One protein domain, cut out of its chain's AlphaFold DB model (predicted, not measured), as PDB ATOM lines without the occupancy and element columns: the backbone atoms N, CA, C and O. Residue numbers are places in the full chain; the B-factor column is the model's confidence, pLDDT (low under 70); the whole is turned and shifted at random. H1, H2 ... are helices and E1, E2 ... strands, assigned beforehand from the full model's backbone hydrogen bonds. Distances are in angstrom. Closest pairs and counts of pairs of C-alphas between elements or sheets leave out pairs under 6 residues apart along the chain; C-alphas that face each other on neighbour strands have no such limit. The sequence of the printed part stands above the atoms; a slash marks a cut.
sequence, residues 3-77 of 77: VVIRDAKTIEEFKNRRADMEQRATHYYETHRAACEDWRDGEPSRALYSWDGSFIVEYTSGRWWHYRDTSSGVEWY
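AT A GLANCE: This is residues 3 to 77 of the 77 residues of the protein "Uncultured bacterium plasmid pRGI00460" of uncultured bacterium (UniProt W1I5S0). One long helix, H1, is cradled by a small, strongly twisted sheet of four strands that curls round its residues 18 to 32; the helix makes the longest axis, and the sheet covers one side of it. The first residues, 3 to 4, pair with E1 at the sheet's edge, and residues 34 to 39, which begin in H1 and run on past its end, stick out. The printed part has 75 residues, with one named helix and four named strands in the order H1, E1, E2, E3, E4; the sheet's order is E1 - E2 - E3 - E4, all antiparallel, and the class is mixed, helices and strands. The whole is compact, with a radius of gyration of the C-alphas of 12.9 A, and spans 42 by 29 by 20 A.

HOW THE PARTS SIT: Residues 3 to 4 make a short parallel pairing with residues 47 to 48 of E1, residues 44 to 49. H1, residues 11 to 35, is on the sheet, in two layers, a helix on one face of a sheet. Its closest C-alphas to E1 are those of Ala 25 and Ala 47, 6.5 A apart. To E2, residues 55 to 59, they are those of Ala 25 and Val 57, 6.4 A apart. To E3, residues 64 to 70, they are those of Tyr 28 and Tyr 67, 6.9 A apart. To E4, residues 73 to 76, they are those of Tyr 28 and Val 74, 7.0 A apart. In H1 every O i to N i+4 pair is within hydrogen-bond range. The strands form a meander, each the antiparallel neighbour of the one before, and each successive pair is a hairpin. Across E1 and E2, at 159 degrees, N 48 and O 56 are 3.0 A apart, within hydrogen-bond range. Across E2 and E3, at 143 degrees, N 67 and O 55 are 2.8 A apart. Across E3 and E4, at 152 degrees, N 70 and O 73 are 2.8 A apart. E3 is staggered: residues 64 to 67 pair with E2, and 67 to 70 with E4. The edge strands E1 and E4 are apart. The sheet is only just strongly twisted, its C-alphas up to 4.5 A off their best plane.

IN THESE COORDINATES: H1 runs 36.2 A from C-alpha 11 at (-45.843, -3.515, -35.865) to C-alpha 35 at (-43.753, -26.784, -8.177). E1 measures 14.5 A, E2 13.3 A, E3 19.3 A and E4 10.2 A, the last ending at C-alpha 76 at (-52.367, -20.717, -10.910).

THE WHOLE: The two C-alphas farthest apart, those of Lys 9 and Glu 37, are 41.8 A apart. The printed part has no cut. The link from H1 to E1 is short, the other three are tight, and no link is long. Mean pLDDT of the printed part is 92.5, and no printed residue is under 70.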
ATOM      1  N   VAL A   3     -49.221 -16.586 -29.833       87.44
ATOM      2  CA  VAL A   3     -49.620 -15.484 -28.951       87.44
ATOM      3  C   VAL A   3     -50.772 -14.722 -29.576       87.44
ATOM      4  O   VAL A   3     -50.696 -14.302 -30.733       87.44
ATOM      5  N   VAL A   4     -51.840 -14.525 -28.806       84.75
ATOM      6  CA  VAL A   4     -53.013 -13.770 -29.254       84.75
ATOM      7  C   VAL A   4     -52.936 -12.346 -28.716       84.75
ATOM      8  O   VAL A   4     -53.145 -12.109 -27.529       84.75
ATOM      9  N   ILE A   5     -52.678 -11.389 -29.608       84.31
ATOM     10  CA  ILE A   5     -52.599  -9.960 -29.285       84.31
ATOM     11  C   ILE A   5     -53.756  -9.250 -29.967       84.31
ATOM     12  O   ILE A   5     -53.901  -9.316 -31.188       84.31
ATOM     13  N   ARG A   6     -54.568  -8.552 -29.175       79.94
ATOM     14  CA  ARG A   6     -55.640  -7.692 -29.680       79.94
ATOM     15  C   ARG A   6     -55.154  -6.241 -29.733       79.94
ATOM     16  O   ARG A   6     -54.348  -5.820 -28.902       79.94
ATOM     17  N   ASP A   7     -55.621  -5.503 -30.736       82.50
ATOM     18  CA  ASP A   7     -55.528  -4.037 -30.810       82.50
ATOM     19  C   ASP A   7     -54.108  -3.437 -30.740       82.50
ATOM     20  O   ASP A   7     -53.869  -2.451 -30.038       82.50
ATOM     21  N   ALA A   8     -53.141  -4.012 -31.463       85.62
ATOM     22  CA  ALA A   8     -51.839  -3.369 -31.665       85.62
ATOM     23  C   ALA A   8     -51.936  -2.294 -32.763       85.62
ATOM     24  O   ALA A   8     -52.373  -2.580 -33.879       85.62
ATOM     25  N   LYS A   9     -51.511  -1.061 -32.465       88.31
ATOM     26  CA  LYS A   9     -51.567   0.081 -33.395       88.31
ATOM     27  C   LYS A   9     -50.401   0.091 -34.376       88.31
ATOM     28  O   LYS A   9     -50.519   0.652 -35.463       88.31
ATOM     29  N   THR A  10     -49.270  -0.501 -33.994       94.75
ATOM     30  CA  THR A  10     -48.068  -0.579 -34.829       94.75
ATOM     31  C   THR A  10     -47.453  -1.976 -34.802       94.75
ATOM     32  O   THR A  10     -47.677  -2.769 -33.887       94.75
ATOM     33  N   ILE A  11     -46.626  -2.271 -35.808       90.94
ATOM     34  CA  ILE A  11     -45.843  -3.515 -35.865       90.94
ATOM     35  C   ILE A  11     -44.871  -3.602 -34.681       90.94
ATOM     36  O   ILE A  11     -44.646  -4.686 -34.151       90.94
ATOM     37  N   GLU A  12     -44.286  -2.477 -34.268       94.56
ATOM     38  CA  GLU A  12     -43.374  -2.427 -33.124       94.56
ATOM     39  C   GLU A  12     -44.102  -2.744 -31.815       94.56
ATOM     40  O   GLU A  12     -43.643  -3.584 -31.046       94.56
ATOM     41  N   GLU A  13     -45.286  -2.165 -31.604       91.50
ATOM     42  CA  GLU A  13     -46.128  -2.477 -30.450       91.50
ATOM     43  C   GLU A  13     -46.527  -3.956 -30.430       91.50
ATOM     44  O   GLU A  13     -46.441  -4.603 -29.387       91.50
ATOM     45  N   PHE A  14     -46.904  -4.515 -31.584       91.00
ATOM     46  CA  PHE A  14     -47.190  -5.942 -31.710       91.00
ATOM     47  C   PHE A  14     -45.980  -6.804 -31.322       91.00
ATOM     48  O   PHE A  14     -46.124  -7.738 -30.537       91.00
ATOM     49  N   LYS A  15     -44.782  -6.486 -31.833       91.75
ATOM     50  CA  LYS A  15     -43.547  -7.228 -31.521       91.75
ATOM     51  C   LYS A  15     -43.193  -7.151 -30.037       91.75
ATOM     52  O   LYS A  15     -42.871  -8.180 -29.450       91.75
ATOM     53  N   ASN A  16     -43.300  -5.969 -29.435       93.81
ATOM     54  CA  ASN A  16     -42.999  -5.766 -28.019       93.81
ATOM     55  C   ASN A  16     -43.990  -6.518 -27.124       93.81
ATOM     56  O   ASN A  16     -43.573  -7.243 -26.227       93.81
ATOM     57  N   ARG A  17     -45.296  -6.418 -27.408       92.25
ATOM     58  CA  ARG A  17     -46.330  -7.166 -26.673       92.25
ATOM     59  C   ARG A  17     -46.157  -8.674 -26.827       92.25
ATOM     60  O   ARG A  17     -46.330  -9.407 -25.862       92.25
ATOM     61  N   ARG A  18     -45.790  -9.139 -28.023       93.19
ATOM     62  CA  ARG A  18     -45.518 -10.557 -28.262       93.19
ATOM     63  C   ARG A  18     -44.359 -11.050 -27.407       93.19
ATOM     64  O   ARG A  18     -44.519 -12.059 -26.734       93.19
ATOM     65  N   ALA A  19     -43.238 -10.334 -27.411       94.19
ATOM     66  CA  ALA A  19     -42.071 -10.700 -26.616       94.19
ATOM     67  C   ALA A  19     -42.381 -10.716 -25.106       94.19
ATOM     68  O   ALA A  19     -41.990 -11.659 -24.424       94.19
ATOM     69  N   ASP A  20     -43.133  -9.729 -24.600       94.00
ATOM     70  CA  ASP A  20     -43.567  -9.689 -23.193       94.00
ATOM     71  C   ASP A  20     -44.454 -10.891 -22.837       94.00
ATOM     72  O   ASP A  20     -44.196 -11.589 -21.858       94.00
ATOM     73  N   MET A  21     -45.452 -11.203 -23.669       94.81
ATOM     74  CA  MET A  21     -46.322 -12.362 -23.448       94.81
ATOM     75  C   MET A  21     -45.556 -13.688 -23.526       94.81
ATOM     76  O   MET A  21     -45.820 -14.587 -22.729       94.81
ATOM     77  N   GLU A  22     -44.594 -13.820 -24.446       94.88
ATOM     78  CA  GLU A  22     -43.747 -15.013 -24.537       94.88
ATOM     79  C   GLU A  22     -42.876 -15.186 -23.286       94.88
ATOM     80  O   GLU A  22     -42.791 -16.288 -22.734       94.88
ATOM     81  N   GLN A  23     -42.289 -14.095 -22.790       95.75
ATOM     82  CA  GLN A  23     -41.492 -14.103 -21.568       95.75
ATOM     83  C   GLN A  23     -42.343 -14.445 -20.337       95.75
ATOM     84  O   GLN A  23     -41.939 -15.286 -19.533       95.75
ATOM     85  N   ARG A  24     -43.539 -13.857 -20.207       95.12
ATOM     86  CA  ARG A  24     -44.471 -14.139 -19.102       95.12
ATOM     87  C   ARG A  24     -44.932 -15.589 -19.088       95.12
ATOM     88  O   ARG A  24     -44.861 -16.237 -18.049       95.12
ATOM     89  N   ALA A  25     -45.360 -16.118 -20.232       96.00
ATOM     90  CA  ALA A  25     -45.779 -17.513 -20.333       96.00
ATOM     91  C   ALA A  25     -44.643 -18.481 -19.981       96.00
ATOM     92  O   ALA A  25     -44.885 -19.467 -19.290       96.00
ATOM     93  N   THR A  26     -43.409 -18.165 -20.389       96.06
ATOM     94  CA  THR A  26     -42.225 -18.950 -20.013       96.06
ATOM     95  C   THR A  26     -42.002 -18.916 -18.502       96.06
ATOM     96  O   THR A  26     -41.889 -19.968 -17.882       96.06
ATOM     97  N   HIS A  27     -42.033 -17.729 -17.886       95.94
ATOM     98  CA  HIS A  27     -41.865 -17.579 -16.439       95.94
ATOM     99  C   HIS A  27     -42.922 -18.357 -15.635       95.94
ATOM    100  O   HIS A  27     -42.587 -19.062 -14.678       95.94
ATOM    101  N   TYR A  28     -44.193 -18.262 -16.035       95.88
ATOM    102  CA  TYR A  28     -45.288 -18.985 -15.390       95.88
ATOM    103  C   TYR A  28     -45.171 -20.495 -15.553       95.88
ATOM    104  O   TYR A  28     -45.304 -21.226 -14.573       95.88
ATOM    105  N   TYR A  29     -44.863 -20.957 -16.765       95.75
ATOM    106  CA  TYR A  29     -44.618 -22.367 -17.033       95.75
ATOM    107  C   TYR A  29     -43.483 -22.918 -16.172       95.75
ATOM    108  O   TYR A  29     -43.683 -23.919 -15.492       95.75
ATOM    109  N   GLU A  30     -42.318 -22.274 -16.162       95.81
ATOM    110  CA  GLU A  30     -41.161 -22.753 -15.404       95.81
ATOM    111  C   GLU A  30     -41.451 -22.804 -13.901       95.81
ATOM    112  O   GLU A  30     -41.125 -23.794 -13.246       95.81
ATOM    113  N   THR A  31     -42.124 -21.779 -13.371       95.69
ATOM    114  CA  THR A  31     -42.493 -21.707 -11.950       95.69
ATOM    115  C   THR A  31     -43.489 -22.803 -11.571       95.69
ATOM    116  O   THR A  31     -43.282 -23.514 -10.588       95.69
ATOM    117  N   HIS A  32     -44.552 -22.979 -12.358       95.06
ATOM    118  CA  HIS A  32     -45.581 -23.979 -12.083       95.06
ATOM    119  C   HIS A  32     -45.040 -25.403 -12.270       95.06
ATOM    120  O   HIS A  32     -45.220 -26.256 -11.402       95.06
ATOM    121  N   ARG A  33     -44.288 -25.649 -13.347       95.50
ATOM    122  CA  ARG A  33     -43.632 -26.936 -13.593       95.50
ATOM    123  C   ARG A  33     -42.684 -27.303 -12.451       95.50
ATOM    124  O   ARG A  33     -42.697 -28.443 -12.009       95.50
ATOM    125  N   ALA A  34     -41.883 -26.358 -11.956       95.06
ATOM    126  CA  ALA A  34     -40.966 -26.614 -10.844       95.06
ATOM    127  C   ALA A  34     -41.693 -26.971  -9.534       95.06
ATOM    128  O   ALA A  34     -41.148 -27.713  -8.722       95.06
ATOM    129  N   ALA A  35     -42.917 -26.473  -9.337       94.62
ATOM    130  CA  ALA A  35     -43.753 -26.784  -8.177       94.62
ATOM    131  C   ALA A  35     -44.571 -28.085  -8.325       94.62
ATOM    132  O   ALA A  35     -45.191 -28.525  -7.357       94.62
ATOM    133  N   CYS A  36     -44.593 -28.704  -9.511       93.50
ATOM    134  CA  CYS A  36     -45.405 -29.879  -9.819       93.50
ATOM    135  C   CYS A  36     -44.522 -31.089 -10.163       93.50
ATOM    136  O   CYS A  36     -43.981 -31.190 -11.264       93.50
ATOM    137  N   GLU A  37     -44.400 -32.037  -9.231       91.75
ATOM    138  CA  GLU A  37     -43.516 -33.206  -9.386       91.75
ATOM    139  C   GLU A  37     -43.905 -34.132 -10.556       91.75
ATOM    140  O   GLU A  37     -43.030 -34.725 -11.183       91.75
ATOM    141  N   ASP A  38     -45.198 -34.237 -10.887       93.81
ATOM    142  CA  ASP A  38     -45.725 -35.082 -11.974       93.81
ATOM    143  C   ASP A  38     -46.326 -34.223 -13.099       93.81
ATOM    144  O   ASP A  38     -47.506 -34.330 -13.441       93.81
ATOM    145  N   TRP A  39     -45.521 -33.313 -13.655       94.75
ATOM    146  CA  TRP A  39     -45.952 -32.454 -14.759       94.75
ATOM    147  C   TRP A  39     -46.253 -33.263 -16.028       94.75
ATOM    148  O   TRP A  39     -45.352 -33.839 -16.645       94.75
ATOM    149  N   ARG A  40     -47.517 -33.259 -16.469       94.19
ATOM    150  CA  ARG A  40     -47.986 -33.998 -17.662       94.19
ATOM    151  C   ARG A  40     -48.580 -33.122 -18.756       94.19
ATOM    152  O   ARG A  40     -49.053 -33.637 -19.768       94.19
ATOM    153  N   ASP A  41     -48.539 -31.809 -18.576       93.69
ATOM    154  CA  ASP A  41     -49.214 -30.890 -19.490       93.69
ATOM    155  C   ASP A  41     -48.377 -30.608 -20.749       93.69
ATOM    156  O   ASP A  41     -48.897 -30.211 -21.795       93.69
ATOM    157  N   GLY A  42     -47.085 -30.932 -20.686       95.12
ATOM    158  CA  GLY A  42     -46.127 -30.716 -21.761       95.12
ATOM    159  C   GLY A  42     -45.695 -29.255 -21.836       95.12
ATOM    160  O   GLY A  42     -45.590 -28.587 -20.808       95.12
ATOM    161  N   GLU A  43     -45.426 -28.777 -23.048       96.00
ATOM    162  CA  GLU A  43     -44.886 -27.435 -23.287       96.00
ATOM    163  C   GLU A  43     -46.001 -26.405 -23.555       96.00
ATOM    164  O   GLU A  43     -47.079 -26.777 -24.038       96.00
ATOM    165  N   PRO A  44     -45.759 -25.106 -23.293       96.94
ATOM    166  CA  PRO A  44     -46.669 -24.030 -23.677       96.94
ATOM    167  C   PRO A  44     -46.940 -24.007 -25.189       96.94
ATOM    168  O   PRO A  44     -46.033 -23.834 -26.011       96.94
ATOM    169  N   SER A  45     -48.207 -24.146 -25.575       96.19
ATOM    170  CA  SER A  45     -48.647 -24.110 -26.971       96.19
ATOM    171  C   SER A  45     -49.148 -22.721 -27.367       96.19
ATOM    172  O   SER A  45     -48.757 -22.222 -28.427       96.19
ATOM    173  N   ARG A  46     -49.933 -22.057 -26.508       95.38
ATOM    174  CA  ARG A  46     -50.524 -20.737 -26.774       95.38
ATOM    175  C   ARG A  46     -50.633 -19.886 -25.509       95.38
ATOM    176  O   ARG A  46     -50.978 -20.400 -24.455       95.38
ATOM    177  N   ALA A  47     -50.418 -18.578 -25.634       96.50
ATOM    178  CA  ALA A  47     -50.643 -17.599 -24.572       96.50
ATOM    179  C   ALA A  47     -51.626 -16.499 -25.008       96.50
ATOM    180  O   ALA A  47     -51.561 -15.992 -26.135       96.50
ATOM    181  N   LEU A  48     -52.541 -16.118 -24.118       94.88
ATOM    182  CA  LEU A  48     -53.538 -15.080 -24.375       94.88
ATOM    183  C   LEU A  48     -53.985 -14.380 -23.091       94.88
ATOM    184  O   LEU A  48     -53.969 -14.966 -22.016       94.88
ATOM    185  N   TYR A  49     -54.459 -13.144 -23.229       90.19
ATOM    186  CA  TYR A  49     -55.272 -12.509 -22.195       90.19
ATOM    187  C   TYR A  49     -56.748 -12.830 -22.439       90.19
ATOM    188  O   TYR A  49     -57.253 -12.649 -23.555       90.19
ATOM    189  N   SER A  50     -57.446 -13.309 -21.410       84.31
ATOM    190  CA  SER A  50     -58.903 -13.418 -21.435       84.31
ATOM    191  C   SER A  50     -59.567 -12.048 -21.327       84.31
ATOM    192  O   SER A  50     -58.935 -11.016 -21.102       84.31
ATOM    193  N   TRP A  51     -60.880 -12.033 -21.544       81.31
ATOM    194  CA  TRP A  51     -61.697 -10.820 -21.543       81.31
ATOM    195  C   TRP A  51     -61.735 -10.108 -20.180       81.31
ATOM    196  O   TRP A  51     -61.987  -8.908 -20.138       81.31
ATOM    197  N   ASP A  52     -61.478 -10.830 -19.091       81.38
ATOM    198  CA  ASP A  52     -61.372 -10.327 -17.716       81.38
ATOM    199  C   ASP A  52     -59.942  -9.887 -17.345       81.38
ATOM    200  O   ASP A  52     -59.701  -9.435 -16.227       81.38
ATOM    201  N   GLY A  53     -58.995  -9.979 -18.284       81.12
ATOM    202  CA  GLY A  53     -57.601  -9.589 -18.091       81.12
ATOM    203  C   GLY A  53     -56.713 -10.670 -17.474       81.12
ATOM    204  O   GLY A  53     -55.523 -10.411 -17.287       81.12
ATOM    205  N   SER A  54     -57.229 -11.871 -17.192       86.50
ATOM    206  CA  SER A  54     -56.389 -12.984 -16.737       86.50
ATOM    207  C   SER A  54     -55.458 -13.472 -17.847       86.50
ATOM    208  O   SER A  54     -55.815 -13.494 -19.028       86.50
ATOM    209  N   PHE A  55     -54.247 -13.874 -17.469       94.75
ATOM    210  CA  PHE A  55     -53.281 -14.431 -18.406       94.75
ATOM    211  C   PHE A  55     -53.446 -15.948 -18.469       94.75
ATOM    212  O   PHE A  55     -53.348 -16.622 -17.449       94.75
ATOM    213  N   ILE A  56     -53.714 -16.485 -19.656       96.19
ATOM    214  CA  ILE A  56     -53.951 -17.911 -19.880       96.19
ATOM    215  C   ILE A  56     -52.808 -18.484 -20.704       96.19
ATOM    216  O   ILE A  56     -52.444 -17.919 -21.740       96.19
ATOM    217  N   VAL A  57     -52.302 -19.642 -20.280       97.12
ATOM    218  CA  VAL A  57     -51.402 -20.474 -21.088       97.12
ATOM    219  C   VAL A  57     -52.078 -21.813 -21.359       97.12
ATOM    220  O   VAL A  57     -52.455 -22.531 -20.436       97.12
ATOM    221  N   GLU A  58     -52.236 -22.130 -22.638       96.88
ATOM    222  CA  GLU A  58     -52.633 -23.439 -23.147       96.88
ATOM    223  C   GLU A  58     -51.370 -24.272 -23.390       96.88
ATOM    224  O   GLU A  58     -50.345 -23.753 -23.841       96.88
ATOM    225  N   TYR A  59     -51.448 -25.564 -23.104       97.19
ATOM    226  CA  TYR A  59     -50.339 -26.503 -23.208       97.19
ATOM    227  C   TYR A  59     -50.597 -27.554 -24.284       97.19
ATOM    228  O   TYR A  59     -51.725 -27.760 -24.734       97.19
ATOM    229  N   THR A  60     -49.547 -28.258 -24.708       96.56
ATOM    230  CA  THR A  60     -49.648 -29.318 -25.727       96.56
ATOM    231  C   THR A  60     -50.574 -30.478 -25.346       96.56
ATOM    232  O   THR A  60     -51.079 -31.159 -26.234       96.56
ATOM    233  N   SER A  61     -50.838 -30.694 -24.053       95.75
ATOM    234  CA  SER A  61     -51.831 -31.671 -23.583       95.75
ATOM    235  C   SER A  61     -53.285 -31.267 -23.864       95.75
ATOM    236  O   SER A  61     -54.185 -32.088 -23.689       95.75
ATOM    237  N   GLY A  62     -53.533 -30.011 -24.254       94.81
ATOM    238  CA  GLY A  62     -54.864 -29.411 -24.367       94.81
ATOM    239  C   GLY A  62     -55.403 -28.833 -23.052       94.81
ATOM    240  O   GLY A  62     -56.509 -28.294 -23.029       94.81
ATOM    241  N   ARG A  63     -54.646 -28.929 -21.949       95.12
ATOM    242  CA  ARG A  63     -54.961 -28.211 -20.705       95.12
ATOM    243  C   ARG A  63     -54.575 -26.745 -20.819       95.12
ATOM    244  O   ARG A  63     -53.686 -26.372 -21.580       95.12
ATOM    245  N   TRP A  64     -55.248 -25.927 -20.031       94.94
ATOM    246  CA  TRP A  64     -55.027 -24.496 -19.946       94.94
ATOM    247  C   TRP A  64     -55.093 -24.087 -18.483       94.94
ATOM    248  O   TRP A  64     -55.866 -24.657 -17.716       94.94
ATOM    249  N   TRP A  65     -54.253 -23.127 -18.126       96.00
ATOM    250  CA  TRP A  65     -54.138 -22.611 -16.770       96.00
ATOM    251  C   TRP A  65     -54.209 -21.098 -16.801       96.00
ATOM    252  O   TRP A  65     -53.641 -20.460 -17.698       96.00
ATOM    253  N   HIS A  66     -54.891 -20.534 -15.812       95.12
ATOM    254  CA  HIS A  66     -54.822 -19.113 -15.538       95.12
ATOM    255  C   HIS A  66     -53.628 -18.826 -14.647       95.12
ATOM    256  O   HIS A  66     -53.357 -19.573 -13.713       95.12
ATOM    257  N   TYR A  67     -52.956 -17.713 -14.907       94.69
ATOM    258  CA  TYR A  67     -51.846 -17.230 -14.106       94.69
ATOM    259  C   TYR A  67     -52.061 -15.785 -13.701       94.69
ATOM    260  O   TYR A  67     -52.584 -14.961 -14.462       94.69
ATOM    261  N   ARG A  68     -51.612 -15.476 -12.488       91.00
ATOM    262  CA  ARG A  68     -51.549 -14.113 -11.973       91.00
ATOM    263  C   ARG A  68     -50.361 -13.948 -11.041       91.00
ATOM    264  O   ARG A  68     -50.016 -14.849 -10.277       91.00
ATOM    265  N   ASP A  69     -49.795 -12.751 -11.065       90.75
ATOM    266  CA  ASP A  69     -48.816 -12.336 -10.070       90.75
ATOM    267  C   ASP A  69     -49.536 -11.971  -8.764       90.75
ATOM    268  O   ASP A  69     -50.583 -11.313  -8.747       90.75
ATOM    269  N   THR A  70     -48.960 -12.394  -7.648       88.88
ATOM    270  CA  THR A  70     -49.384 -12.050  -6.290       88.88
ATOM    271  C   THR A  70     -48.194 -11.489  -5.517       88.88
ATOM    272  O   THR A  70     -47.047 -11.593  -5.951       88.88
ATOM    273  N   SER A  71     -48.433 -10.909  -4.340       90.19
ATOM    274  CA  SER A  71     -47.348 -10.405  -3.487       90.19
ATOM    275  C   SER A  71     -46.381 -11.498  -3.009       90.19
ATOM    276  O   SER A  71     -45.269 -11.179  -2.600       90.19
ATOM    277  N   SER A  72     -46.789 -12.769  -3.053       88.38
ATOM    278  CA  SER A  72     -46.007 -13.926  -2.607       88.38
ATOM    279  C   SER A  72     -45.452 -14.788  -3.745       88.38
ATOM    280  O   SER A  72     -44.814 -15.799  -3.465       88.38
ATOM    281  N   GLY A  73     -45.681 -14.420  -5.009       89.88
ATOM    282  CA  GLY A  73     -45.233 -15.186  -6.175       89.88
ATOM    283  C   GLY A  73     -46.329 -15.384  -7.217       89.88
ATOM    284  O   GLY A  73     -47.247 -14.575  -7.331       89.88
ATOM    285  N   VAL A  74     -46.224 -16.469  -7.977       92.31
ATOM    286  CA  VAL A  74     -47.171 -16.826  -9.040       92.31
ATOM    287  C   VAL A  74     -48.271 -17.718  -8.475       92.31
ATOM    288  O   VAL A  74     -47.980 -18.711  -7.812       92.31
ATOM    289  N   GLU A  75     -49.524 -17.387  -8.773       92.62
ATOM    290  CA  GLU A  75     -50.691 -18.230  -8.501       92.62
ATOM    291  C   GLU A  75     -51.242 -18.793  -9.818       92.62
ATOM    292  O   GLU A  75     -51.222 -18.102 -10.844       92.62
ATOM    293  N   TRP A  76     -51.740 -20.033  -9.778       93.44
ATOM    294  CA  TRP A  76     -52.367 -20.717 -10.910       93.44
ATOM    295  C   TRP A  76     -53.673 -21.414 -10.513       93.44
ATOM    296  O   TRP A  76     -53.792 -21.906  -9.389       93.44
ATOM    297  N   TYR A  77     -54.647 -21.450 -11.428       91.56
ATOM    298  CA  TYR A  77     -55.957 -22.092 -11.240       91.56
ATOM    299  C   TYR A  77     -56.622 -22.497 -12.560       91.56
ATOM    300  O   TYR A  77     -56.208 -21.982 -13.630       91.56
TER     301      TYR A  77